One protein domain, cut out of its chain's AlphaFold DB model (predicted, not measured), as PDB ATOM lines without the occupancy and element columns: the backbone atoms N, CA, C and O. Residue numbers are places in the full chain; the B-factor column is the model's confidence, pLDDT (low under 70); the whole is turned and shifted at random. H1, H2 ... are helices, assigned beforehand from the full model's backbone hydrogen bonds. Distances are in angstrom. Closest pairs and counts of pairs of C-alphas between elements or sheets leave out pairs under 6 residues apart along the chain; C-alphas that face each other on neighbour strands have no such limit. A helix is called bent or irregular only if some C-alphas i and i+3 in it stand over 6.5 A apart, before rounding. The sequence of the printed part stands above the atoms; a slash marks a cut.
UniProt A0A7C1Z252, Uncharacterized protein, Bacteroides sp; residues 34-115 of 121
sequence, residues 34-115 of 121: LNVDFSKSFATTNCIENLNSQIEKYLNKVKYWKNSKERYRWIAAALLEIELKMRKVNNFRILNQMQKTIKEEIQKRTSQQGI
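AT A GLANCE: This is residues 34 to 115 of the 121 residues of an uncharacterized protein of Bacteroides sp (UniProt A0A7C1Z252). An open, elongated arch: at one end long helix H4 makes an arm, with residues 103 to 115 sticking out; at the other, H3 crosses H2, and short H1 lies between H2 and H4. The 82 printed residues include four named helices, H1 to H4 in order, and no named strand: all helix. It is only just extended, close to loose, with a radius of gyration of the C-alphas of 17.9 A and spans of 52 by 31 by 19 A.

IN THESE COORDINATES: H4, residues 92 to 115, runs 35.7 A from C-alpha 92 at (284.029, 179.392, 324.500) to C-alpha 115 at (260.497, 189.920, 349.173). H3 is residues 68 to 83, 22.4 A; H2 residues 46 to 59, 19.7 A; H1 residues 35 to 42, 8.5 A. H1 and H4 are irregular: C-alphas 37 and 40 are 7.8 A apart, 93 and 96 7.4 A.

HOW THE PARTS SIT: H4 is near H1, but apart from H2 and H3. H1 and H2 are close but not clearly touching; their closest C-alphas, Ser 41 and Cys 47, are 6.5 A apart. H2 and H3 touch, closest at the C-alphas of Tyr 58 and Ala 78, 6.1 A, at a steep tilt of 57 degrees, opposite ways. Every O i to N i+4 pair is within hydrogen-bond range in H2 and H3, 2 of 4 in H1 and 17 of 20 in H4.

THE WHOLE: The farthest C-alphas, Lys 61 and Ile 115, are 53.1 A apart. The printed part has no cut and no long link; pLDDT is under 70 at residues 113 to 115.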
ATOM      1  N   LEU A  34     280.871 176.997 337.693       87.12
ATOM      2  CA  LEU A  34     281.541 177.274 336.417       87.12
ATOM      3  C   LEU A  34     283.072 177.174 336.503       87.12
ATOM      4  O   LEU A  34     283.775 177.395 335.517       87.12
ATOM      5  N   ASN A  35     283.608 176.878 337.688       84.88
ATOM      6  CA  ASN A  35     285.043 176.906 337.963       84.88
ATOM      7  C   ASN A  35     285.828 175.914 337.082       84.88
ATOM      8  O   ASN A  35     286.822 176.299 336.469       84.88
ATOM      9  N   VAL A  36     285.349 174.675 336.933       84.56
ATOM     10  CA  VAL A  36     286.017 173.644 336.111       84.56
ATOM     11  C   VAL A  36     286.175 174.104 334.660       84.56
ATOM     12  O   VAL A  36     287.226 173.917 334.048       84.56
ATOM     13  N   ASP A  37     285.155 174.775 334.137       84.94
ATOM     14  CA  ASP A  37     285.091 175.150 332.732       84.94
ATOM     15  C   ASP A  37     285.788 176.479 332.430       84.94
ATOM     16  O   ASP A  37     286.434 176.625 331.386       84.94
ATOM     17  N   PHE A  38     285.687 177.451 333.335       87.25
ATOM     18  CA  PHE A  38     286.049 178.836 333.042       87.25
ATOM     19  C   PHE A  38     287.134 179.432 333.944       87.25
ATOM     20  O   PHE A  38     287.586 180.547 333.671       87.25
ATOM     21  N   SER A  39     287.620 178.719 334.966       85.00
ATOM     22  CA  SER A  39     288.651 179.239 335.883       85.00
ATOM     23  C   SER A  39     289.898 179.748 335.166       85.00
ATOM     24  O   SER A  39     290.374 180.839 335.466       85.00
ATOM     25  N   LYS A  40     290.382 179.032 334.145       84.56
ATOM     26  CA  LYS A  40     291.566 179.442 333.371       84.56
ATOM     27  C   LYS A  40     291.452 180.837 332.749       84.56
ATOM     28  O   LYS A  40     292.477 181.479 332.545       84.56
ATOM     29  N   SER A  41     290.245 181.290 332.412       85.00
ATOM     30  CA  SER A  41     290.029 182.601 331.785       85.00
ATOM     31  C   SER A  41     289.454 183.637 332.743       85.00
ATOM     32  O   SER A  41     289.832 184.798 332.647       85.00
ATOM     33  N   PHE A  42     288.570 183.240 333.661       85.06
ATOM     34  CA  PHE A  42     287.816 184.178 334.496       85.06
ATOM     35  C   PHE A  42     288.193 184.155 335.982       85.06
ATOM     36  O   PHE A  42     287.775 185.053 336.701       85.06
ATOM     37  N   ALA A  43     288.997 183.196 336.463       82.88
ATOM     38  CA  ALA A  43     289.494 183.235 337.847       82.88
ATOM     39  C   ALA A  43     290.663 184.217 338.038       82.88
ATOM     40  O   ALA A  43     291.180 184.359 339.141       82.88
ATOM     41  N   THR A  44     291.108 184.871 336.962       80.00
ATOM     42  CA  THR A  44     292.210 185.837 336.973       80.00
ATOM     43  C   THR A  44     291.848 187.045 336.119       80.00
ATOM     44  O   THR A  44     291.002 186.965 335.229       80.00
ATOM     45  N   THR A  45     292.546 188.153 336.334       82.88
ATOM     46  CA  THR A  45     292.434 189.392 335.553       82.88
ATOM     47  C   THR A  45     293.214 189.350 334.232       82.88
ATOM     48  O   THR A  45     293.155 190.296 333.448       82.88
ATOM     49  N   ASN A  46     293.871 188.231 333.906       85.88
ATOM     50  CA  ASN A  46     294.733 188.086 332.728       85.88
ATOM     51  C   ASN A  46     294.060 188.490 331.403       85.88
ATOM     52  O   ASN A  46     294.706 189.054 330.520       85.88
ATOM     53  N   CYS A  47     292.765 188.196 331.227       85.75
ATOM     54  CA  CYS A  47     292.040 188.556 330.005       85.75
ATOM     55  C   CYS A  47     291.940 190.077 329.816       85.75
ATOM     56  O   CYS A  47     292.195 190.569 328.715       85.75
ATOM     57  N   ILE A  48     291.596 190.811 330.880       89.25
ATOM     58  CA  ILE A  48     291.467 192.274 330.830       89.25
ATOM     59  C   ILE A  48     292.838 192.957 330.814       89.25
ATOM     60  O   ILE A  48     293.018 193.945 330.109       89.25
ATOM     61  N   GLU A  49     293.829 192.400 331.509       90.00
ATOM     62  CA  GLU A  49     295.201 192.915 331.531       90.00
ATOM     63  C   GLU A  49     295.875 192.792 330.165       90.00
ATOM     64  O   GLU A  49     296.478 193.749 329.682       90.00
ATOM     65  N   ASN A  50     295.718 191.642 329.500       90.00
ATOM     66  CA  ASN A  50     296.223 191.445 328.146       90.00
ATOM     67  C   ASN A  50     295.578 192.443 327.170       90.00
ATOM     68  O   ASN A  50     296.282 193.105 326.408       90.00
ATOM     69  N   LEU A  51     294.252 192.611 327.234       91.19
ATOM     70  CA  LEU A  51     293.542 193.589 326.410       91.19
ATOM     71  C   LEU A  51     294.059 195.015 326.654       91.19
ATOM     72  O   LEU A  51     294.435 195.698 325.703       91.19
ATOM     73  N   ASN A  52     294.130 195.446 327.914       91.88
ATOM     74  CA  ASN A  52     294.576 196.791 328.276       91.88
ATOM     75  C   ASN A  52     296.027 197.050 327.860       91.88
ATOM     76  O   ASN A  52     296.308 198.089 327.267       91.88
ATOM     77  N   SER A  53     296.929 196.088 328.079       91.75
ATOM     78  CA  SER A  53     298.325 196.189 327.640       91.75
ATOM     79  C   SER A  53     298.432 196.357 326.122       91.75
ATOM     80  O   SER A  53     299.243 197.136 325.617       91.75
ATOM     81  N   GLN A  54     297.591 195.653 325.363       91.69
ATOM     82  CA  GLN A  54     297.568 195.774 323.912       91.69
ATOM     83  C   GLN A  54     296.986 197.118 323.462       91.69
ATOM     84  O   GLN A  54     297.573 197.758 322.593       91.69
ATOM     85  N   ILE A  55     295.889 197.577 324.073       92.12
ATOM     86  CA  ILE A  55     295.304 198.901 323.814       92.12
ATOM     87  C   ILE A  55     296.349 199.992 324.056       92.12
ATOM     88  O   ILE A  55     296.536 200.870 323.211       92.12
ATOM     89  N   GLU A  56     297.080 199.908 325.166       91.06
ATOM     90  CA  GLU A  56     298.124 200.865 325.509       91.06
ATOM     91  C   GLU A  56     299.197 200.949 324.415       91.06
ATOM     92  O   GLU A  56     299.568 202.048 324.014       91.06
ATOM     93  N   LYS A  57     299.632 199.825 323.829       89.31
ATOM     94  CA  LYS A  57     300.615 199.837 322.725       89.31
ATOM     95  C   LYS A  57     300.162 200.662 321.517       89.31
ATOM     96  O   LYS A  57     300.998 201.310 320.885       89.31
ATOM     97  N   TYR A  58     298.868 200.650 321.194       87.62
ATOM     98  CA  TYR A  58     298.323 201.429 320.078       87.62
ATOM     99  C   TYR A  58     298.079 202.892 320.467       87.62
ATOM    100  O   TYR A  58     298.426 203.797 319.707       87.62
ATOM    101  N   LEU A  59     297.529 203.142 321.658       88.56
ATOM    102  CA  LEU A  59     297.147 204.488 322.086       88.56
ATOM    103  C   LEU A  59     298.318 205.322 322.614       88.56
ATOM    104  O   LEU A  59     298.278 206.545 322.515       88.56
ATOM    105  N   ASN A  60     299.382 204.704 323.133       88.44
ATOM    106  CA  ASN A  60     300.503 205.423 323.748       88.44
ATOM    107  C   ASN A  60     301.248 206.324 322.742       88.44
ATOM    108  O   ASN A  60     301.867 207.313 323.131       88.44
ATOM    109  N   LYS A  61     301.150 206.050 321.434       84.38
ATOM    110  CA  LYS A  61     301.716 206.917 320.384       84.38
ATOM    111  C   LYS A  61     300.850 208.142 320.067       84.38
ATOM    112  O   LYS A  61     301.359 209.116 319.517       84.38
ATOM    113  N   VAL A  62     299.569 208.131 320.431       85.50
ATOM    114  CA  VAL A  62     298.645 209.241 320.184       85.50
ATOM    115  C   VAL A  62     298.688 210.195 321.379       85.50
ATOM    116  O   VAL A  62     298.041 209.986 322.404       85.50
ATOM    117  N   LYS A  63     299.507 211.244 321.265       84.06
ATOM    118  CA  LYS A  63     299.740 212.210 322.356       84.06
ATOM    119  C   LYS A  63     298.781 213.400 322.354       84.06
ATOM    120  O   LYS A  63     298.610 214.036 323.387       84.06
ATOM    121  N   TYR A  64     298.147 213.694 321.220       86.69
ATOM    122  CA  TYR A  64     297.291 214.866 321.060       86.69
ATOM    123  C   TYR A  64     295.868 214.459 320.670       86.69
ATOM    124  O   TYR A  64     295.641 213.936 319.582       86.69
ATOM    125  N   TRP A  65     294.915 214.715 321.567       88.69
ATOM    126  CA  TRP A  65     293.496 214.399 321.402       88.69
ATOM    127  C   TRP A  65     292.701 215.701 321.360       88.69
ATOM    128  O   TRP A  65     292.739 216.452 322.334       88.69
ATOM    129  N   LYS A  66     291.962 215.972 320.280       88.12
ATOM    130  CA  LYS A  66     291.180 217.215 320.159       88.12
ATOM    131  C   LYS A  66     289.761 217.069 320.697       88.12
ATOM    132  O   LYS A  66     289.173 218.044 321.149       88.12
ATOM    133  N   ASN A  67     289.184 215.872 320.627       90.00
ATOM    134  CA  ASN A  67     287.816 215.618 321.077       90.00
ATOM    135  C   ASN A  67     287.618 214.164 321.536       90.00
ATOM    136  O   ASN A  67     288.422 213.274 321.257       90.00
ATOM    137  N   SER A  68     286.515 213.910 322.242       88.75
ATOM    138  CA  SER A  68     286.152 212.564 322.700       88.75
ATOM    139  C   SER A  68     285.891 211.603 321.538       88.75
ATOM    140  O   SER A  68     286.277 210.439 321.617       88.75
ATOM    141  N   LYS A  69     285.305 212.080 320.429       91.88
ATOM    142  CA  LYS A  69     285.022 211.255 319.241       91.88
ATOM    143  C   LYS A  69     286.294 210.637 318.653       91.88
ATOM    144  O   LYS A  69     286.254 209.496 318.209       91.88
ATOM    145  N   GLU A  70     287.412 211.358 318.659       89.62
ATOM    146  CA  GLU A  70     288.718 210.847 318.235       89.62
ATOM    147  C   GLU A  70     289.184 209.703 319.136       89.62
ATOM    148  O   GLU A  70     289.596 208.669 318.618       89.62
ATOM    149  N   ARG A  71     289.039 209.831 320.463       89.69
ATOM    150  CA  ARG A  71     289.385 208.752 321.407       89.69
ATOM    151  C   ARG A  71     288.591 207.480 321.128       89.69
ATOM    152  O   ARG A  71     289.187 206.416 321.014       89.69
ATOM    153  N   TYR A  72     287.274 207.596 320.948       91.88
ATOM    154  CA  TYR A  72     286.430 206.442 320.624       91.88
ATOM    155  C   TYR A  72     286.834 205.776 319.306       91.88
ATOM    156  O   TYR A  72     286.909 204.554 319.252       91.88
ATOM    157  N   ARG A  73     287.144 206.558 318.262       92.06
ATOM    158  CA  ARG A  73     287.594 206.002 316.974       92.06
ATOM    159  C   ARG A  73     288.923 205.268 317.097       92.06
ATOM    160  O   ARG A  73     289.050 204.171 316.568       92.06
ATOM    161  N   TRP A  74     289.891 205.849 317.802       92.00
ATOM    162  CA  TRP A  74     291.198 205.226 318.003       92.00
ATOM    163  C   TRP A  74     291.115 203.962 318.856       92.00
ATOM    164  O   TRP A  74     291.754 202.970 318.520       92.00
ATOM    165  N   ILE A  75     290.294 203.965 319.910       92.69
ATOM    166  CA  ILE A  75     290.029 202.761 320.706       92.69
ATOM    167  C   ILE A  75     289.356 201.694 319.841       92.69
ATOM    168  O   ILE A  75     289.812 200.559 319.837       92.69
ATOM    169  N   ALA A  76     288.322 202.043 319.070       93.50
ATOM    170  CA  ALA A  76     287.635 201.092 318.197       93.50
ATOM    171  C   ALA A  76     288.583 200.482 317.150       93.50
ATOM    172  O   ALA A  76     288.601 199.268 316.978       93.50
ATOM    173  N   ALA A  77     289.415 201.307 316.507       92.75
ATOM    174  CA  ALA A  77     290.422 200.836 315.559       92.75
ATOM    175  C   ALA A  77     291.454 199.914 316.231       92.75
ATOM    176  O   ALA A  77     291.757 198.847 315.707       92.75
ATOM    177  N   ALA A  78     291.949 200.282 317.418       92.56
ATOM    178  CA  ALA A  78     292.860 199.436 318.181       92.56
ATOM    179  C   ALA A  78     292.208 198.100 318.562       92.56
ATOM    180  O   ALA A  78     292.838 197.058 318.432       92.56
ATOM    181  N   LEU A  79     290.944 198.108 318.993       93.19
ATOM    182  CA  LEU A  79     290.213 196.894 319.353       93.19
ATOM    183  C   LEU A  79     290.051 195.938 318.165       93.19
ATOM    184  O   LEU A  79     290.283 194.746 318.345       93.19
ATOM    185  N   LEU A  80     289.742 196.447 316.967       93.56
ATOM    186  CA  LEU A  80     289.656 195.632 315.746       93.56
ATOM    187  C   LEU A  80     290.991 194.935 315.430       93.56
ATOM    188  O   LEU A  80     291.022 193.748 315.114       93.56
ATOM    189  N   GLU A  81     292.109 195.646 315.586       92.12
ATOM    190  CA  GLU A  81     293.452 195.082 315.390       92.12
ATOM    191  C   GLU A  81     293.848 194.076 316.483       92.12
ATOM    192  O   GLU A  81     294.605 193.127 316.250       92.12
ATOM    193  N   ILE A  82     293.381 194.297 317.712       92.75
ATOM    194  CA  ILE A  82     293.661 193.427 318.856       92.75
ATOM    195  C   ILE A  82     292.871 192.127 318.756       92.75
ATOM    196  O   ILE A  82     293.433 191.069 319.043       92.75
ATOM    197  N   GLU A  83     291.609 192.191 318.329       90.94
ATOM    198  CA  GLU A  83     290.705 191.043 318.218       90.94
ATOM    199  C   GLU A  83     291.341 189.893 317.425       90.94
ATOM    200  O   GLU A  83     291.328 188.748 317.878       90.94
ATOM    201  N   LEU A  84     292.009 190.207 316.310       88.81
ATOM    202  CA  LEU A  84     292.692 189.227 315.458       88.81
ATOM    203  C   LEU A  84     293.829 188.471 316.169       88.81
ATOM    204  O   LEU A  84     294.185 187.362 315.770       88.81
ATOM    205  N   LYS A  85     294.421 189.065 317.210       86.50
ATOM    206  CA  LYS A  85     295.565 188.515 317.959       86.50
ATOM    207  C   LYS A  85     295.151 187.884 319.288       86.50
ATOM    208  O   LYS A  85     295.971 187.232 319.939       86.50
ATOM    209  N   MET A  86     293.912 188.095 319.730       88.19
ATOM    210  CA  MET A  86     293.445 187.587 321.012       88.19
ATOM    211  C   MET A  86     293.123 186.098 320.944       88.19
ATOM    212  O   MET A  86     292.539 185.579 319.994       88.19
ATOM    213  N   ARG A  87     293.470 185.393 322.023       86.75
ATOM    214  CA  ARG A  87     293.009 184.021 322.226       86.75
ATOM    215  C   ARG A  87     291.539 184.047 322.628       86.75
ATOM    216  O   ARG A  87     291.130 184.870 323.445       86.75
ATOM    217  N   LYS A  88     290.766 183.104 322.090       87.88
ATOM    218  CA  LYS A  88     289.396 182.861 322.551       87.88
ATOM    219  C   LYS A  88     289.409 182.452 324.023       87.88
ATOM    220  O   LYS A  88     290.354 181.814 324.490       87.88
ATOM    221  N   VAL A  89     288.334 182.795 324.724       88.12
ATOM    222  CA  VAL A  89     288.087 182.343 326.097       88.12
ATOM    223  C   VAL A  89     288.115 180.813 326.143       88.12
ATOM    224  O   VAL A  89     287.645 180.140 325.218       88.12
ATOM    225  N   ASN A  90     288.675 180.257 327.218       86.62
ATOM    226  CA  ASN A  90     288.664 178.818 327.435       86.62
ATOM    227  C   ASN A  90     287.222 178.296 327.409       86.62
ATOM    228  O   ASN A  90     286.330 178.915 327.983       86.62
ATOM    229  N   ASN A  91     286.990 177.171 326.731       89.19
ATOM    230  CA  ASN A  91     285.656 176.581 326.614       89.19
ATOM    231  C   ASN A  91     284.587 177.532 326.029       89.19
ATOM    232  O   ASN A  91     283.405 177.433 326.354       89.19
ATOM    233  N   PHE A  92     284.962 178.416 325.092       88.88
ATOM    234  CA  PHE A  92     284.029 179.392 324.500       88.88
ATOM    235  C   PHE A  92     282.735 178.783 323.908       88.88
ATOM    236  O   PHE A  92     281.725 179.470 323.801       88.88
ATOM    237  N   ARG A  93     282.741 177.495 323.532       90.25
ATOM    238  CA  ARG A  93     281.570 176.779 322.987       90.25
ATOM    239  C   ARG A  93     280.430 176.586 323.996       90.25
ATOM    240  O   ARG A  93     279.294 176.394 323.579       90.25
ATOM    241  N   ILE A  94     280.731 176.629 325.293       90.62
ATOM    242  CA  ILE A  94     279.751 176.482 326.381       90.62
ATOM    243  C   ILE A  94     279.448 177.818 327.075       90.62
ATOM    244  O   ILE A  94     278.824 177.843 328.133       90.62
ATOM    245  N   LEU A  95     279.820 178.959 326.478       90.00
ATOM    246  CA  LEU A  95     279.487 180.289 327.017       90.00
ATOM    247  C   LEU A  95     277.981 180.495 327.200       90.00
ATOM    248  O   LEU A  95     277.548 181.177 328.122       90.00
ATOM    249  N   ASN A  96     277.177 179.868 326.353       91.19
ATOM    250  CA  ASN A  96     275.719 179.836 326.428       91.19
ATOM    251  C   ASN A  96     275.234 179.185 327.738       91.19
ATOM    252  O   ASN A  96     274.261 179.653 328.327       91.19
ATOM    253  N   GLN A  97     275.933 178.159 328.233       89.00
ATOM    254  CA  GLN A  97     275.638 177.545 329.528       89.00
ATOM    255  C   GLN A  97     275.971 178.503 330.673       89.00
ATOM    256  O   GLN A  97     275.121 178.740 331.526       89.00
ATOM    257  N   MET A  98     277.143 179.145 330.635       90.19
ATOM    258  CA  MET A  98     277.496 180.198 331.595       90.19
ATOM    259  C   MET A  98     276.461 181.331 331.600       90.19
ATOM    260  O   MET A  98     276.009 181.751 332.663       90.19
ATOM    261  N   GLN A  99     276.046 181.810 330.424       91.56
ATOM    262  CA  GLN A  99     275.044 182.868 330.304       91.56
ATOM    263  C   GLN A  99     273.715 182.457 330.949       91.56
ATOM    264  O   GLN A  99     273.093 183.268 331.634       91.56
ATOM    265  N   LYS A 100     273.280 181.209 330.739       93.06
ATOM    266  CA  LYS A 100     272.075 180.662 331.367       93.06
ATOM    267  C   LYS A 100     272.202 180.665 332.891       93.06
ATOM    268  O   LYS A 100     271.345 181.238 333.557       93.06
ATOM    269  N   THR A 101     273.294 180.122 333.426       91.69
ATOM    270  CA  THR A 101     273.543 180.064 334.874       91.69
ATOM    271  C   THR A 101     273.585 181.458 335.508       91.69
ATOM    272  O   THR A 101     272.986 181.675 336.558       91.69
ATOM    273  N   ILE A 102     274.223 182.431 334.848       91.06
ATOM    274  CA  ILE A 102     274.258 183.827 335.311       91.06
ATOM    275  C   ILE A 102     272.852 184.438 335.319       91.06
ATOM    276  O   ILE A 102     272.471 185.080 336.294       91.06
ATOM    277  N   LYS A 103     272.054 184.236 334.263       92.69
ATOM    278  CA  LYS A 103     270.675 184.752 334.202       92.69
ATOM    279  C   LYS A 103     269.790 184.153 335.294       92.69
ATOM    280  O   LYS A 103     269.037 184.885 335.930       92.69
ATOM    281  N   GLU A 104     269.890 182.846 335.521       91.75
ATOM    282  CA  GLU A 104     269.165 182.155 336.592       91.75
ATOM    283  C   GLU A 104     269.558 182.690 337.971       91.75
ATOM    284  O   GLU A 104     268.696 182.923 338.815       91.75
ATOM    285  N   GLU A 105     270.850 182.930 338.191       89.75
ATOM    286  CA  GLU A 105     271.346 183.512 339.432       89.75
ATOM    287  C   GLU A 105     270.837 184.943 339.651       89.75
ATOM    288  O   GLU A 105     270.365 185.271 340.740       89.75
ATOM    289  N   ILE A 106     270.889 185.788 338.618       90.62
ATOM    290  CA  ILE A 106     270.356 187.154 338.682       90.62
ATOM    291  C   ILE A 106     268.864 187.111 339.017       90.62
ATOM    292  O   ILE A 106     268.419 187.829 339.908       90.62
ATOM    293  N   GLN A 107     268.095 186.231 338.370       91.12
ATOM    294  CA  GLN A 107     266.668 186.089 338.648       91.12
ATOM    295  C   GLN A 107     266.406 185.684 340.105       91.12
ATOM    296  O   GLN A 107     265.527 186.263 340.743       91.12
ATOM    297  N   LYS A 108     267.184 184.742 340.657       88.44
ATOM    298  CA  LYS A 108     267.082 184.342 342.071       88.44
ATOM    299  C   LYS A 108     267.342 185.520 343.013       88.44
ATOM    300  O   LYS A 108     266.549 185.737 343.928       88.44
ATOM    301  N   ARG A 109     268.400 186.302 342.769       85.25
ATOM    302  CA  ARG A 109     268.749 187.485 343.580       85.25
ATOM    303  C   ARG A 109     267.673 188.568 343.510       85.25
ATOM    304  O   ARG A 109     267.245 189.068 344.548       85.25
ATOM    305  N   THR A 110     267.172 188.869 342.312       85.75
ATOM    306  CA  THR A 110     266.098 189.853 342.103       85.75
ATOM    307  C   THR A 110     264.796 189.425 342.788       85.75
ATOM    308  O   THR A 110     264.135 190.238 343.432       85.75
ATOM    309  N   SER A 111     264.440 188.137 342.714       80.44
ATOM    310  CA  SER A 111     263.260 187.593 343.397       80.44
ATOM    311  C   SER A 111     263.384 187.621 344.925       80.44
ATOM    312  O   SER A 111     262.389 187.853 345.601       80.44
ATOM    313  N   GLN A 112     264.585 187.438 345.481       70.44
ATOM    314  CA  GLN A 112     264.832 187.540 346.927       70.44
ATOM    315  C   GLN A 112     264.807 188.996 347.425       70.44
ATOM    316  O   GLN A 112     264.245 189.274 348.484       70.44
ATOM    317  N   GLN A 113     265.331 189.947 346.644       64.06
ATOM    318  CA  GLN A 113     265.297 191.376 346.986       64.06
ATOM    319  C   GLN A 113     263.875 191.964 346.967       64.06
ATOM    320  O   GLN A 113     263.548 192.797 347.810       64.06
ATOM    321  N   GLY A 114     262.997 191.485 346.075       55.94
ATOM    322  CA  GLY A 114     261.586 191.899 346.025       55.94
ATOM    323  C   GLY A 114     260.713 191.400 347.190       55.94
ATOM    324  O   GLY A 114     259.620 191.925 347.396       55.94
ATOM    325  N   ILE A 115     261.177 190.408 347.959       55.53
ATOM    326  CA  ILE A 115     260.497 189.920 349.173       55.53
ATOM    327  C   ILE A 115     260.879 190.790 350.386       55.53
ATOM    328  O   ILE A 115     260.045 191.033 351.255       55.53
TER     329      ILE A 115